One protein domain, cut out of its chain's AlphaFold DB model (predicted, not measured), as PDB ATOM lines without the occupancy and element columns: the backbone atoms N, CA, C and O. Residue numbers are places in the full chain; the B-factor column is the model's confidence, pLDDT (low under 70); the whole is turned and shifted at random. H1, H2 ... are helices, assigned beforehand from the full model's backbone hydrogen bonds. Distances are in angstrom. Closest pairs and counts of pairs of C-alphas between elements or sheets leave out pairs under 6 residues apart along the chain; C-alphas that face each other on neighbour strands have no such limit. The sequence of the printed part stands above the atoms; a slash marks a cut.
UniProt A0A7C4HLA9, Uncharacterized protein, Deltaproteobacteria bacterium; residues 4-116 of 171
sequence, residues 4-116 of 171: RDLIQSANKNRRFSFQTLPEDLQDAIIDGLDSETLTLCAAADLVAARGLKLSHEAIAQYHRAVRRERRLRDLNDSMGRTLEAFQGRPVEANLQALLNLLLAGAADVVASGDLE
ATOM      1  N   ARG A   4     254.944 331.520 400.983       80.06
ATOM      2  CA  ARG A   4     255.952 332.537 401.285       80.06
ATOM      3  C   ARG A   4     255.944 332.965 402.755       80.06
ATOM      4  O   ARG A   4     257.002 332.961 403.383       80.06
ATOM      5  N   ASP A   5     254.770 333.243 403.321       82.44
ATOM      6  CA  ASP A   5     254.621 333.574 404.749       82.44
ATOM      7  C   ASP A   5     255.100 332.417 405.631       82.44
ATOM      8  O   ASP A   5     255.765 332.614 406.649       82.44
ATOM      9  N   LEU A   6     254.801 331.190 405.201       82.25
ATOM     10  CA  LEU A   6     255.218 329.972 405.877       82.25
ATOM     11  C   LEU A   6     256.750 329.875 405.952       82.25
ATOM     12  O   LEU A   6     257.305 329.768 407.045       82.25
ATOM     13  N   ILE A   7     257.449 330.003 404.820       81.81
ATOM     14  CA  ILE A   7     258.918 329.953 404.785       81.81
ATOM     15  C   ILE A   7     259.559 331.132 405.522       81.81
ATOM     16  O   ILE A   7     260.540 330.932 406.238       81.81
ATOM     17  N   GLN A   8     259.028 332.348 405.377       79.88
ATOM     18  CA  GLN A   8     259.572 333.530 406.052       79.88
ATOM     19  C   GLN A   8     259.413 333.451 407.576       79.88
ATOM     20  O   GLN A   8     260.313 333.860 408.309       79.88
ATOM     21  N   SER A   9     258.300 332.891 408.057       74.44
ATOM     22  CA  SER A   9     258.073 332.684 409.489       74.44
ATOM     23  C   SER A   9     259.014 331.629 410.086       74.44
ATOM     24  O   SER A   9     259.547 331.842 411.176       74.44
ATOM     25  N   ALA A  10     259.278 330.542 409.352       71.06
ATOM     26  CA  ALA A  10     260.077 329.415 409.828       71.06
ATOM     27  C   ALA A  10     261.593 329.604 409.654       71.06
ATOM     28  O   ALA A  10     262.378 329.216 410.514       71.06
ATOM     29  N   ASN A  11     262.030 330.218 408.551       69.62
ATOM     30  CA  ASN A  11     263.434 330.270 408.148       69.62
ATOM     31  C   ASN A  11     263.910 331.704 407.877       69.62
ATOM     32  O   ASN A  11     264.404 332.014 406.793       69.62
ATOM     33  N   LYS A  12     263.843 332.566 408.900       65.19
ATOM     34  CA  LYS A  12     264.244 333.992 408.835       65.19
ATOM     35  C   LYS A  12     265.652 334.238 408.261       65.19
ATOM     36  O   LYS A  12     265.914 335.314 407.736       65.19
ATOM     37  N   ASN A  13     266.538 333.240 408.331       60.50
ATOM     38  CA  ASN A  13     267.929 333.331 407.877       60.50
ATOM     39  C   ASN A  13     268.213 332.648 406.523       60.50
ATOM     40  O   ASN A  13     269.278 332.886 405.955       60.50
ATOM     41  N   ARG A  14     267.316 331.804 405.980       67.44
ATOM     42  CA  ARG A  14     267.547 331.162 404.670       67.44
ATOM     43  C   ARG A  14     266.980 332.027 403.553       67.44
ATOM     44  O   ARG A  14     265.771 332.181 403.419       67.44
ATOM     45  N   ARG A  15     267.872 332.546 402.710       73.31
ATOM     46  CA  ARG A  15     267.505 333.204 401.454       73.31
ATOM     47  C   ARG A  15     267.446 332.161 400.349       73.31
ATOM     48  O   ARG A  15     268.481 331.671 399.907       73.31
ATOM     49  N   PHE A  16     266.241 331.822 399.915       81.88
ATOM     50  CA  PHE A  16     266.055 330.968 398.748       81.88
ATOM     51  C   PHE A  16     266.138 331.815 397.482       81.88
ATOM     52  O   PHE A  16     265.441 332.822 397.367       81.88
ATOM     53  N   SER A  17     266.939 331.386 396.507       81.69
ATOM     54  CA  SER A  17     266.984 332.017 395.182       81.69
ATOM     55  C   SER A  17     265.630 331.961 394.468       81.69
ATOM     56  O   SER A  17     265.356 332.815 393.641       81.69
ATOM     57  N   PHE A  18     264.752 331.024 394.839       85.94
ATOM     58  CA  PHE A  18     263.371 330.955 394.357       85.94
ATOM     59  C   PHE A  18     262.540 332.210 394.687       85.94
ATOM     60  O   PHE A  18     261.687 332.604 393.899       85.94
ATOM     61  N   GLN A  19     262.815 332.892 395.808       83.44
ATOM     62  CA  GLN A  19     262.058 334.080 396.231       83.44
ATOM     63  C   GLN A  19     262.332 335.326 395.372       83.44
ATOM     64  O   GLN A  19     261.654 336.335 395.546       83.44
ATOM     65  N   THR A  20     263.319 335.285 394.470       84.69
ATOM     66  CA  THR A  20     263.601 336.391 393.539       84.69
ATOM     67  C   THR A  20     262.684 336.385 392.315       84.69
ATOM     68  O   THR A  20     262.660 337.363 391.569       84.69
ATOM     69  N   LEU A  21     261.931 335.300 392.097       85.81
ATOM     70  CA  LEU A  21     260.964 335.187 391.010       85.81
ATOM     71  C   LEU A  21     259.745 336.104 391.251       85.81
ATOM     72  O   LEU A  21     259.440 336.421 392.399       85.81
ATOM     73  N   PRO A  22     259.002 336.514 390.210       88.12
ATOM     74  CA  PRO A  22     257.717 337.198 390.381       88.12
ATOM     75  C   PRO A  22     256.710 336.340 391.164       88.12
ATOM     76  O   PRO A  22     256.685 335.126 390.973       88.12
ATOM     77  N   GLU A  23     255.867 336.960 391.996       86.44
ATOM     78  CA  GLU A  23     254.909 336.254 392.873       86.44
ATOM     79  C   GLU A  23     253.970 335.326 392.094       86.44
ATOM     80  O   GLU A  23     253.930 334.136 392.390       86.44
ATOM     81  N   ASP A  24     253.362 335.811 391.009       87.69
ATOM     82  CA  ASP A  24     252.483 334.996 390.155       87.69
ATOM     83  C   ASP A  24     253.175 333.737 389.608       87.69
ATOM     84  O   ASP A  24     252.549 332.703 389.381       87.69
ATOM     85  N   LEU A  25     254.485 333.824 389.356       87.88
ATOM     86  CA  LEU A  25     255.277 332.715 388.830       87.88
ATOM     87  C   LEU A  25     255.669 331.743 389.947       87.88
ATOM     88  O   LEU A  25     255.683 330.535 389.720       87.88
ATOM     89  N   GLN A  26     255.957 332.255 391.147       89.81
ATOM     90  CA  GLN A  26     256.166 331.425 392.332       89.81
ATOM     91  C   GLN A  26     254.914 330.596 392.631       89.81
ATOM     92  O   GLN A  26     255.022 329.376 392.745       89.81
ATOM     93  N   ASP A  27     253.745 331.240 392.692       89.94
ATOM     94  CA  ASP A  27     252.466 330.584 392.979       89.94
ATOM     95  C   ASP A  27     252.130 329.540 391.904       89.94
ATOM     96  O   ASP A  27     251.890 328.384 392.237       89.94
ATOM     97  N   ALA A  28     252.251 329.878 390.613       88.62
ATOM     98  CA  ALA A  28     251.998 328.929 389.525       88.62
ATOM     99  C   ALA A  28     252.913 327.688 389.568       88.62
ATOM    100  O   ALA A  28     252.466 326.578 389.278       88.62
ATOM    101  N   ILE A  29     254.192 327.854 389.928       89.69
ATOM    102  CA  ILE A  29     255.114 326.720 390.076       89.69
ATOM    103  C   ILE A  29     254.744 325.882 391.298       89.69
ATOM    104  O   ILE A  29     254.729 324.658 391.201       89.69
ATOM    105  N   ILE A  30     254.461 326.509 392.441       90.44
ATOM    106  CA  ILE A  30     254.110 325.784 393.666       90.44
ATOM    107  C   ILE A  30     252.803 325.015 393.481       90.44
ATOM    108  O   ILE A  30     252.776 323.823 393.772       90.44
ATOM    109  N   ASP A  31     251.770 325.643 392.926       90.06
ATOM    110  CA  ASP A  31     250.477 325.007 392.670       90.06
ATOM    111  C   ASP A  31     250.601 323.890 391.628       90.06
ATOM    112  O   ASP A  31     250.024 322.812 391.786       90.06
ATOM    113  N   GLY A  32     251.408 324.102 390.585       89.56
ATOM    114  CA  GLY A  32     251.700 323.084 389.578       89.56
ATOM    115  C   GLY A  32     252.422 321.862 390.158       89.56
ATOM    116  O   GLY A  32     252.085 320.725 389.827       89.56
ATOM    117  N   LEU A  33     253.392 322.084 391.050       89.25
ATOM    118  CA  LEU A  33     254.136 321.012 391.718       89.25
ATOM    119  C   LEU A  33     253.299 320.301 392.790       89.25
ATOM    120  O   LEU A  33     253.420 319.088 392.947       89.25
ATOM    121  N   ASP A  34     252.458 321.030 393.527       87.69
ATOM    122  CA  ASP A  34     251.564 320.466 394.544       87.69
ATOM    123  C   ASP A  34     250.423 319.648 393.915       87.69
ATOM    124  O   ASP A  34     249.988 318.661 394.503       87.69
ATOM    125  N   SER A  35     249.963 320.027 392.717       88.81
ATOM    126  CA  SER A  35     248.929 319.305 391.957       88.81
ATOM    127  C   SER A  35     249.463 318.182 391.061       88.81
ATOM    128  O   SER A  35     248.675 317.545 390.366       88.81
ATOM    129  N   GLU A  36     250.781 317.952 391.040       87.06
ATOM    130  CA  GLU A  36     251.465 316.988 390.156       87.06
ATOM    131  C   GLU A  36     251.243 317.237 388.649       87.06
ATOM    132  O   GLU A  36     251.583 316.407 387.806       87.06
ATOM    133  N   THR A  37     250.718 318.408 388.281       86.19
ATOM    134  CA  THR A  37     250.506 318.813 386.881       86.19
ATOM    135  C   THR A  37     251.784 319.328 386.223       86.19
ATOM    136  O   THR A  37     251.864 319.427 384.998       86.19
ATOM    137  N   LEU A  38     252.800 319.638 387.031       89.12
ATOM    138  CA  LEU A  38     254.054 320.227 386.599       89.12
ATOM    139  C   LEU A  38     255.247 319.425 387.132       89.12
ATOM    140  O   LEU A  38     255.281 319.030 388.293       89.12
ATOM    141  N   THR A  39     256.262 319.208 386.293       90.44
ATOM    142  CA  THR A  39     257.534 318.599 386.719       90.44
ATOM    143  C   THR A  39     258.566 319.671 387.066       90.44
ATOM    144  O   THR A  39     258.470 320.811 386.616       90.44
ATOM    145  N   LEU A  40     259.610 319.310 387.821       87.56
ATOM    146  CA  LEU A  40     260.707 320.233 388.151       87.56
ATOM    147  C   LEU A  40     261.452 320.748 386.906       87.56
ATOM    148  O   LEU A  40     261.895 321.895 386.893       87.56
ATOM    149  N   CYS A  41     261.565 319.924 385.860       87.06
ATOM    150  CA  CYS A  41     262.141 320.345 384.582       87.06
ATOM    151  C   CYS A  41     261.229 321.358 383.881       87.06
ATOM    152  O   CYS A  41     261.691 322.436 383.522       87.06
ATOM    153  N   ALA A  42     259.924 321.073 383.800       86.44
ATOM    154  CA  ALA A  42     258.953 322.001 383.224       86.44
ATOM    155  C   ALA A  42     258.878 323.328 384.006       86.44
ATOM    156  O   ALA A  42     258.723 324.389 383.408       86.44
ATOM    157  N   ALA A  43     259.052 323.297 385.332       87.06
ATOM    158  CA  ALA A  43     259.167 324.503 386.153       87.06
ATOM    159  C   ALA A  43     260.382 325.350 385.761       87.06
ATOM    160  O   ALA A  43     260.267 326.564 385.614       87.06
ATOM    161  N   ALA A  44     261.541 324.716 385.574       86.88
ATOM    162  CA  ALA A  44     262.749 325.407 385.140       86.88
ATOM    163  C   ALA A  44     262.581 326.006 383.732       86.88
ATOM    164  O   ALA A  44     262.992 327.146 383.505       86.88
ATOM    165  N   ASP A  45     261.909 325.295 382.825       86.62
ATOM    166  CA  ASP A  45     261.609 325.782 381.475       86.62
ATOM    167  C   ASP A  45     260.650 326.985 381.494       86.62
ATOM    168  O   ASP A  45     260.863 327.958 380.769       86.62
ATOM    169  N   LEU A  46     259.640 326.985 382.373       86.88
ATOM    170  CA  LEU A  46     258.744 328.133 382.569       86.88
ATOM    171  C   LEU A  46     259.479 329.373 383.089       86.88
ATOM    172  O   LEU A  46     259.199 330.492 382.654       86.88
ATOM    173  N   VAL A  47     260.431 329.185 384.005       87.94
ATOM    174  CA  VAL A  47     261.293 330.269 384.497       87.94
ATOM    175  C   VAL A  47     262.171 330.801 383.357       87.94
ATOM    176  O   VAL A  47     262.252 332.016 383.156       87.94
ATOM    177  N   ALA A  48     262.763 329.900 382.566       86.81
ATOM    178  CA  ALA A  48     263.608 330.240 381.423       86.81
ATOM    179  C   ALA A  48     262.848 331.001 380.326       86.81
ATOM    180  O   ALA A  48     263.372 331.976 379.784       86.81
ATOM    181  N   ALA A  49     261.594 330.630 380.051       86.25
ATOM    182  CA  ALA A  49     260.728 331.310 379.087       86.25
ATOM    183  C   ALA A  49     260.452 332.781 379.453       86.25
ATOM    184  O   ALA A  49     260.158 333.595 378.577       86.25
ATOM    185  N   ARG A  50     260.590 333.149 380.733       83.81
ATOM    186  CA  ARG A  50     260.476 334.535 381.220       83.81
ATOM    187  C   ARG A  50     261.815 335.275 381.295       83.81
ATOM    188  O   ARG A  50     261.877 336.367 381.853       83.81
ATOM    189  N   GLY A  51     262.888 334.699 380.749       82.88
ATOM    190  CA  GLY A  51     264.232 335.287 380.753       82.88
ATOM    191  C   GLY A  51     264.962 335.181 382.094       82.88
ATOM    192  O   GLY A  51     266.030 335.771 382.264       82.88
ATOM    193  N   LEU A  52     264.413 334.429 383.049       84.69
ATOM    194  CA  LEU A  52     265.013 334.195 384.359       84.69
ATOM    195  C   LEU A  52     265.773 332.865 384.335       84.69
ATOM    196  O   LEU A  52     265.408 331.934 383.624       84.69
ATOM    197  N   LYS A  53     266.853 332.756 385.108       79.25
ATOM    198  CA  LYS A  53     267.624 331.512 385.227       79.25
ATOM    199  C   LYS A  53     267.572 331.024 386.664       79.25
ATOM    200  O   LYS A  53     268.160 331.644 387.546       79.25
ATOM    201  N   LEU A  54     266.890 329.906 386.882       85.06
ATOM    202  CA  LEU A  54     266.851 329.214 388.164       85.06
ATOM    203  C   LEU A  54     267.075 327.719 387.924       85.06
ATOM    204  O   LEU A  54     266.515 327.153 386.986       85.06
ATOM    205  N   SER A  55     267.914 327.083 388.742       85.19
ATOM    206  CA  SER A  55     268.122 325.639 388.638       85.19
ATOM    207  C   SER A  55     266.903 324.883 389.167       85.19
ATOM    208  O   SER A  55     266.260 325.299 390.134       85.19
ATOM    209  N   HIS A  56     266.614 323.728 388.569       86.19
ATOM    210  CA  HIS A  56     265.587 322.811 389.067       86.19
ATOM    211  C   HIS A  56     265.891 322.343 390.504       86.19
ATOM    212  O   HIS A  56     264.969 322.115 391.280       86.19
ATOM    213  N   GLU A  57     267.169 322.275 390.897       85.44
ATOM    214  CA  GLU A  57     267.586 322.001 392.277       85.44
ATOM    215  C   GLU A  57     267.141 323.093 393.254       85.44
ATOM    216  O   GLU A  57     266.647 322.779 394.335       85.44
ATOM    217  N   ALA A  58     267.259 324.371 392.881       85.31
ATOM    218  CA  ALA A  58     266.810 325.477 393.723       85.31
ATOM    219  C   ALA A  58     265.281 325.483 393.886       85.31
ATOM    220  O   ALA A  58     264.776 325.729 394.984       85.31
ATOM    221  N   ILE A  59     264.551 325.153 392.815       87.75
ATOM    222  CA  ILE A  59     263.094 324.962 392.849       87.75
ATOM    223  C   ILE A  59     262.740 323.804 393.786       87.75
ATOM    224  O   ILE A  59     261.918 323.964 394.688       87.75
ATOM    225  N   ALA A  60     263.408 322.659 393.634       86.81
ATOM    226  CA  ALA A  60     263.189 321.488 394.474       86.81
ATOM    227  C   ALA A  60     263.505 321.765 395.950       86.81
ATOM    228  O   ALA A  60     262.757 321.345 396.831       86.81
ATOM    229  N   GLN A  61     264.589 322.486 396.235       86.69
ATOM    230  CA  GLN A  61     264.979 322.847 397.594       86.69
ATOM    231  C   GLN A  61     263.913 323.716 398.264       86.69
ATOM    232  O   GLN A  61     263.535 323.456 399.408       86.69
ATOM    233  N   TYR A  62     263.406 324.722 397.548       88.25
ATOM    234  CA  TYR A  62     262.340 325.576 398.056       88.25
ATOM    235  C   TYR A  62     261.037 324.798 398.257       88.25
ATOM    236  O   TYR A  62     260.444 324.867 399.331       88.25
ATOM    237  N   HIS A  63     260.628 323.990 397.277       88.56
ATOM    238  CA  HIS A  63     259.411 323.178 397.363       88.56
ATOM    239  C   HIS A  63     259.452 322.191 398.537       88.56
ATOM    240  O   HIS A  63     258.507 322.114 399.323       88.56
ATOM    241  N   ARG A  64     260.581 321.501 398.741       87.19
ATOM    242  CA  ARG A  64     260.784 320.616 399.902       87.19
ATOM    243  C   ARG A  64     260.693 321.372 401.220       87.19
ATOM    244  O   ARG A  64     260.040 320.888 402.143       87.19
ATOM    245  N   ALA A  65     261.303 322.554 401.301       85.31
ATOM    246  CA  ALA A  65     261.201 323.397 402.485       85.31
ATOM    247  C   ALA A  65     259.739 323.783 402.761       85.31
ATOM    248  O   ALA A  65     259.282 323.642 403.890       85.31
ATOM    249  N   VAL A  66     258.977 324.181 401.735       87.56
ATOM    250  CA  VAL A  66     257.554 324.535 401.883       87.56
ATOM    251  C   VAL A  66     256.760 323.340 402.412       87.56
ATOM    252  O   VAL A  66     256.031 323.476 403.394       87.56
ATOM    253  N   ARG A  67     256.927 322.149 401.818       87.62
ATOM    254  CA  ARG A  67     256.224 320.935 402.269       87.62
ATOM    255  C   ARG A  67     256.595 320.535 403.693       87.62
ATOM    256  O   ARG A  67     255.737 320.039 404.418       87.62
ATOM    257  N   ARG A  68     257.854 320.717 404.095       84.44
ATOM    258  CA  ARG A  68     258.325 320.441 405.460       84.44
ATOM    259  C   ARG A  68     257.652 321.361 406.469       84.44
ATOM    260  O   ARG A  68     257.083 320.880 407.439       84.44
ATOM    261  N   GLU A  69     257.663 322.667 406.217       84.81
ATOM    262  CA  GLU A  69     257.062 323.627 407.147       84.81
ATOM    263  C   GLU A  69     255.534 323.479 407.226       84.81
ATOM    264  O   GLU A  69     254.962 323.652 408.301       84.81
ATOM    265  N   ARG A  70     254.860 323.094 406.125       86.06
ATOM    266  CA  ARG A  70     253.414 322.797 406.155       86.06
ATOM    267  C   ARG A  70     253.134 321.627 407.094       86.06
ATOM    268  O   ARG A  70     252.312 321.754 407.991       86.06
ATOM    269  N   ARG A  71     253.892 320.539 406.949       82.75
ATOM    270  CA  ARG A  71     253.758 319.352 407.798       82.75
ATOM    271  C   ARG A  71     254.060 319.624 409.267       82.75
ATOM    272  O   ARG A  71     253.282 319.225 410.124       82.75
ATOM    273  N   LEU A  72     255.133 320.357 409.570       80.88
ATOM    274  CA  LEU A  72     255.459 320.741 410.949       80.88
ATOM    275  C   LEU A  72     254.348 321.569 411.586       80.88
ATOM    276  O   LEU A  72     254.031 321.383 412.760       80.88
ATOM    277  N   ARG A  73     253.740 322.469 410.814       83.50
ATOM    278  CA  ARG A  73     252.591 323.230 411.282       83.50
ATOM    279  C   ARG A  73     251.389 322.330 411.542       83.50
ATOM    280  O   ARG A  73     250.813 322.430 412.616       83.50
ATOM    281  N   ASP A  74     251.046 321.448 410.610       83.12
ATOM    282  CA  ASP A  74     249.922 320.522 410.772       83.12
ATOM    283  C   ASP A  74     250.121 319.615 411.995       83.12
ATOM    284  O   ASP A  74     249.194 319.400 412.778       83.12
ATOM    285  N   LEU A  75     251.354 319.145 412.215       76.62
ATOM    286  CA  LEU A  75     251.739 318.413 413.418       76.62
ATOM    287  C   LEU A  75     251.559 319.265 414.672       76.62
ATOM    288  O   LEU A  75     250.948 318.788 415.622       76.62
ATOM    289  N   ASN A  76     252.029 320.511 414.685       78.94
ATOM    290  CA  ASN A  76     251.896 321.393 415.843       78.94
ATOM    291  C   ASN A  76     250.424 321.727 416.148       78.94
ATOM    292  O   ASN A  76     249.999 321.700 417.302       78.94
ATOM    293  N   ASP A  77     249.612 321.944 415.115       81.94
ATOM    294  CA  ASP A  77     248.171 322.145 415.247       81.94
ATOM    295  C   ASP A  77     247.487 320.868 415.775       81.94
ATOM    296  O   ASP A  77     246.575 320.939 416.602       81.94
ATOM    297  N   SER A  78     247.940 319.682 415.348       76.88
ATOM    298  CA  SER A  78     247.466 318.402 415.888       76.88
ATOM    299  C   SER A  78     247.915 318.178 417.340       76.88
ATOM    300  O   SER A  78     247.136 317.683 418.158       76.88
ATOM    301  N   MET A  79     249.128 318.612 417.701       70.88
ATOM    302  CA  MET A  79     249.649 318.595 419.069       70.88
ATOM    303  C   MET A  79     248.819 319.497 419.974       70.88
ATOM    304  O   MET A  79     248.403 319.059 421.037       70.88
ATOM    305  N   GLY A  80     248.502 320.717 419.538       73.06
ATOM    306  CA  GLY A  80     247.616 321.619 420.274       73.06
ATOM    307  C   GLY A  80     246.255 320.983 420.551       73.06
ATOM    308  O   GLY A  80     245.846 320.885 421.704       73.06
ATOM    309  N   ARG A  81     245.599 320.436 419.517       77.38
ATOM    310  CA  ARG A  81     244.290 319.772 419.668       77.38
ATOM    311  C   ARG A  81     244.343 318.545 420.567       77.38
ATOM    312  O   ARG A  81     243.430 318.315 421.356       77.38
ATOM    313  N   THR A  82     245.388 317.729 420.430       70.06
ATOM    314  CA  THR A  82     245.564 316.572 421.308       70.06
ATOM    315  C   THR A  82     245.761 317.046 422.738       70.06
ATOM    316  O   THR A  82     244.994 316.609 423.586       70.06
ATOM    317  N   LEU A  83     246.690 317.972 423.012       67.69
ATOM    318  CA  LEU A  83     246.954 318.547 424.343       67.69
ATOM    319  C   LEU A  83     245.717 319.192 424.984       67.69
ATOM    320  O   LEU A  83     245.490 319.015 426.179       67.69
ATOM    321  N   GLU A  84     244.883 319.878 424.207       69.31
ATOM    322  CA  GLU A  84     243.576 320.355 424.672       69.31
ATOM    323  C   GLU A  84     242.659 319.184 425.055       69.31
ATOM    324  O   GLU A  84     242.041 319.199 426.117       69.31
ATOM    325  N   ALA A  85     242.630 318.114 424.258       64.94
ATOM    326  CA  ALA A  85     241.879 316.896 424.572       64.94
ATOM    327  C   ALA A  85     242.459 316.078 425.751       64.94
ATOM    328  O   ALA A  85     241.745 315.243 426.314       64.94
ATOM    329  N   PHE A  86     243.726 316.304 426.130       62.66
ATOM    330  CA  PHE A  86     244.377 315.728 427.315       62.66
ATOM    331  C   PHE A  86     243.922 316.399 428.621       62.66
ATOM    332  O   PHE A  86     243.973 315.753 429.674       62.66
ATOM    333  N   GLN A  87     243.461 317.658 428.585       60.06
ATOM    334  CA  GLN A  87     242.926 318.345 429.765       60.06
ATOM    335  C   GLN A  87     241.597 317.695 430.193       60.06
ATOM    336  O   GLN A  87     240.518 318.090 429.766       60.06
ATOM    337  N   GLY A  88     241.684 316.658 431.036       60.00
ATOM    338  CA  GLY A  88     240.533 315.987 431.657       60.00
ATOM    339  C   GLY A  88     240.449 314.464 431.488       60.00
ATOM    340  O   GLY A  88     239.453 313.882 431.914       60.00
ATOM    341  N   ARG A  89     241.447 313.794 430.888       57.38
ATOM    342  CA  ARG A  89     241.438 312.329 430.663       57.38
ATOM    343  C   ARG A  89     242.337 311.541 431.636       57.38
ATOM    344  O   ARG A  89     243.344 312.081 432.097       57.38
ATOM    345  N   PRO A  90     242.007 310.265 431.942       62.16
ATOM    346  CA  PRO A  90     242.813 309.401 432.810       62.16
ATOM    347  C   PRO A  90     244.187 309.054 432.199       62.16
ATOM    348  O   PRO A  90     244.348 308.977 430.981       62.16
ATOM    349  N   VAL A  91     245.179 308.818 433.066       62.72
ATOM    350  CA  VAL A  91     246.628 308.761 432.763       62.72
ATOM    351  C   VAL A  91     247.029 307.720 431.701       62.72
ATOM    352  O   VAL A  91     247.944 307.964 430.916       62.72
ATOM    353  N   GLU A  92     246.347 306.578 431.620       59.56
ATOM    354  CA  GLU A  92     246.704 305.497 430.683       59.56
ATOM    355  C   GLU A  92     246.370 305.833 429.220       59.56
ATOM    356  O   GLU A  92     247.191 305.617 428.329       59.56
ATOM    357  N   ALA A  93     245.212 306.454 428.966       60.22
ATOM    358  CA  ALA A  93     244.839 306.925 427.628       60.22
ATOM    359  C   ALA A  93     245.780 308.040 427.135       60.22
ATOM    360  O   ALA A  93     246.040 308.177 425.938       60.22
ATOM    361  N   ASN A  94     246.327 308.801 428.081       63.31
ATOM    362  CA  ASN A  94     247.262 309.879 427.816       63.31
ATOM    363  C   ASN A  94     248.633 309.351 427.341       63.31
ATOM    364  O   ASN A  94     249.200 309.855 426.372       63.31
ATOM    365  N   LEU A  95     249.148 308.286 427.958       63.81
ATOM    366  CA  LEU A  95     250.402 307.655 427.529       63.81
ATOM    367  C   LEU A  95     250.315 307.099 426.105       63.81
ATOM    368  O   LEU A  95     251.238 307.277 425.312       63.81
ATOM    369  N   GLN A  96     249.191 306.477 425.754       66.50
ATOM    370  CA  GLN A  96     248.995 305.894 424.428       66.50
ATOM    371  C   GLN A  96     248.912 306.969 423.332       66.50
ATOM    372  O   GLN A  96     249.485 306.812 422.254       66.50
ATOM    373  N   ALA A  97     248.271 308.103 423.625       64.19
ATOM    374  CA  ALA A  97     248.231 309.250 422.724       64.19
ATOM    375  C   ALA A  97     249.608 309.929 422.561       64.19
ATOM    376  O   ALA A  97     249.972 310.284 421.441       64.19
ATOM    377  N   LEU A  98     250.412 310.035 423.628       70.19
ATOM    378  CA  LEU A  98     251.803 310.512 423.545       70.19
ATOM    379  C   LEU A  98     252.684 309.591 422.691       70.19
ATOM    380  O   LEU A  98     253.522 310.062 421.923       70.19
ATOM    381  N   LEU A  99     252.482 308.279 422.796       70.75
ATOM    382  CA  LEU A  99     253.243 307.289 422.039       70.75
ATOM    383  C   LEU A  99     252.888 307.334 420.546       70.75
ATOM    384  O   LEU A  99     253.780 307.342 419.699       70.75
ATOM    385  N   ASN A 100     251.600 307.477 420.219       73.69
ATOM    386  CA  ASN A 100     251.143 307.699 418.843       73.69
ATOM    387  C   ASN A 100     251.683 309.011 418.258       73.69
ATOM    388  O   ASN A 100     252.041 309.059 417.082       73.69
ATOM    389  N   LEU A 101     251.790 310.057 419.078       70.44
ATOM    390  CA  LEU A 101     252.355 311.339 418.672       70.44
ATOM    391  C   LEU A 101     253.857 311.236 418.364       70.44
ATOM    392  O   LEU A 101     254.318 311.750 417.346       70.44
ATOM    393  N   LEU A 102     254.615 310.532 419.209       73.50
ATOM    394  CA  LEU A 102     256.037 310.254 418.982       73.50
ATOM    395  C   LEU A 102     256.262 309.423 417.714       73.50
ATOM    396  O   LEU A 102     257.166 309.727 416.936       73.50
ATOM    397  N   LEU A 103     255.426 308.410 417.476       72.75
ATOM    398  CA  LEU A 103     255.484 307.592 416.263       72.75
ATOM    399  C   LEU A 103     255.159 308.406 415.003       72.75
ATOM    400  O   LEU A 103     255.861 308.274 414.001       72.75
ATOM    401  N   ALA A 104     254.150 309.281 415.057       69.69
ATOM    402  CA  ALA A 104     253.806 310.173 413.952       69.69
ATOM    403  C   ALA A 104     254.946 311.158 413.638       69.69
ATOM    404  O   ALA A 104     255.305 311.331 412.475       69.69
ATOM    405  N   GLY A 105     255.574 311.740 414.666       67.75
ATOM    406  CA  GLY A 105     256.740 312.609 414.496       67.75
ATOM    407  C   GLY A 105     257.953 311.877 413.909       67.75
ATOM    408  O   GLY A 105     258.610 312.396 413.010       67.75
ATOM    409  N   ALA A 106     258.229 310.651 414.362       65.12
ATOM    410  CA  ALA A 106     259.330 309.841 413.841       65.12
ATOM    411  C   ALA A 106     259.123 309.441 412.370       65.12
ATOM    412  O   ALA A 106     260.059 309.525 411.574       65.12
ATOM    413  N   ALA A 107     257.903 309.053 411.991       65.62
ATOM    414  CA  ALA A 107     257.565 308.730 410.607       65.62
ATOM    415  C   ALA A 107     257.743 309.940 409.673       65.62
ATOM    416  O   ALA A 107     258.227 309.789 408.550       65.62
ATOM    417  N   ASP A 108     257.411 311.144 410.143       63.31
ATOM    418  CA  ASP A 108     257.496 312.347 409.317       63.31
ATOM    419  C   ASP A 108     258.943 312.839 409.117       63.31
ATOM    420  O   ASP A 108     259.312 313.265 408.022       63.31
ATOM    421  N   VAL A 109     259.806 312.674 410.129       62.06
ATOM    422  CA  VAL A 109     261.260 312.916 410.016       62.06
ATOM    423  C   VAL A 109     261.923 311.940 409.036       62.06
ATOM    424  O   VAL A 109     262.817 312.321 408.281       62.06
ATOM    425  N   VAL A 110     261.474 310.683 408.999       62.66
ATOM    426  CA  VAL A 110     261.945 309.702 408.006       62.66
ATOM    427  C   VAL A 110     261.484 310.103 406.599       62.66
ATOM    428  O   VAL A 110     262.274 310.076 405.655       62.66
ATOM    429  N   ALA A 111     260.228 310.531 406.450       59.03
ATOM    430  CA  ALA A 111     259.652 310.937 405.168       59.03
ATOM    431  C   ALA A 111     260.216 312.261 404.615       59.03
ATOM    432  O   ALA A 111     260.092 312.530 403.418       59.03
ATOM    433  N   SER A 112     260.807 313.118 405.452       57.03
ATOM    434  CA  SER A 112     261.444 314.362 405.004       57.03
ATOM    435  C   SER A 112     262.854 314.157 404.442       57.03
ATOM    436  O   SER A 112     263.367 315.061 403.783       57.03
ATOM    437  N   GLY A 113     263.475 312.993 404.665       53.25
ATOM    438  CA  GLY A 113     264.854 312.718 404.244       53.25
ATOM    439  C   GLY A 113     265.918 313.519 405.009       53.25
ATOM    440  O   GLY A 113     267.094 313.418 404.673       53.25
ATOM    441  N   ASP A 114     265.531 314.267 406.051       49.69
ATOM    442  CA  ASP A 114     266.417 315.070 406.914       49.69
ATOM    443  C   ASP A 114     267.006 314.238 408.074       49.69
ATOM    444  O   ASP A 114     267.343 314.768 409.136       49.69
ATOM    445  N   LEU A 115     267.137 312.919 407.903       46.31
ATOM    446  CA  LEU A 115     267.873 312.081 408.846       46.31
ATOM    447  C   LEU A 115     269.377 312.347 408.697       46.31
ATOM    448  O   LEU A 115     270.137 311.512 408.215       46.31
ATOM    449  N   GLU A 116     269.836 313.479 409.226       46.06
ATOM    450  CA  GLU A 116     271.142 313.512 409.873       46.06
ATOM    451  C   GLU A 116     271.007 312.721 411.180       46.06
ATOM    452  O   GLU A 116     270.954 313.283 412.276       46.06
TER     453      GLU A 116
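What this domain is: This is residues 4 to 116 of the 171 residues of an uncharacterized protein of Deltaproteobacteria bacterium (UniProt A0A7C4HLA9). A long helical hairpin, H5 and H6, has short helices H1 to H4 gathered round H5's first part. 113 residues are printed, with six named helices, H1 to H6. The all-helix whole is loose, radius of gyration of the C-alphas 18.3 A, a rod spanning 62 by 27 by 23 A.

How they stand to each other: H1, residues 4 to 10, and H2, residues 17 to 20, touch H5, residues 56 to 86; the closest C-alphas of H1 and H5, Ile 7 and Val 66, are 6.3 A apart. H3, residues 23 to 34, and H4, residues 40 to 49, form a hairpin, only just touching with 3 pairs of C-alphas within 8 A. H5 and H6, residues 91 to 111, form another, at a shallow tilt of 2 degrees. Outside H2, every O i to N i+4 helix pair is within hydrogen-bond range.

Where its parts are: H1 begins at C-alpha 4, (255.952, 332.537, 401.285), and H6 ends at C-alpha 111, (259.652, 310.937, 405.168). H5 is 44.3 A long.

The domain as a whole: The printed part has no cut or long link; 32 residues have pLDDT under 70.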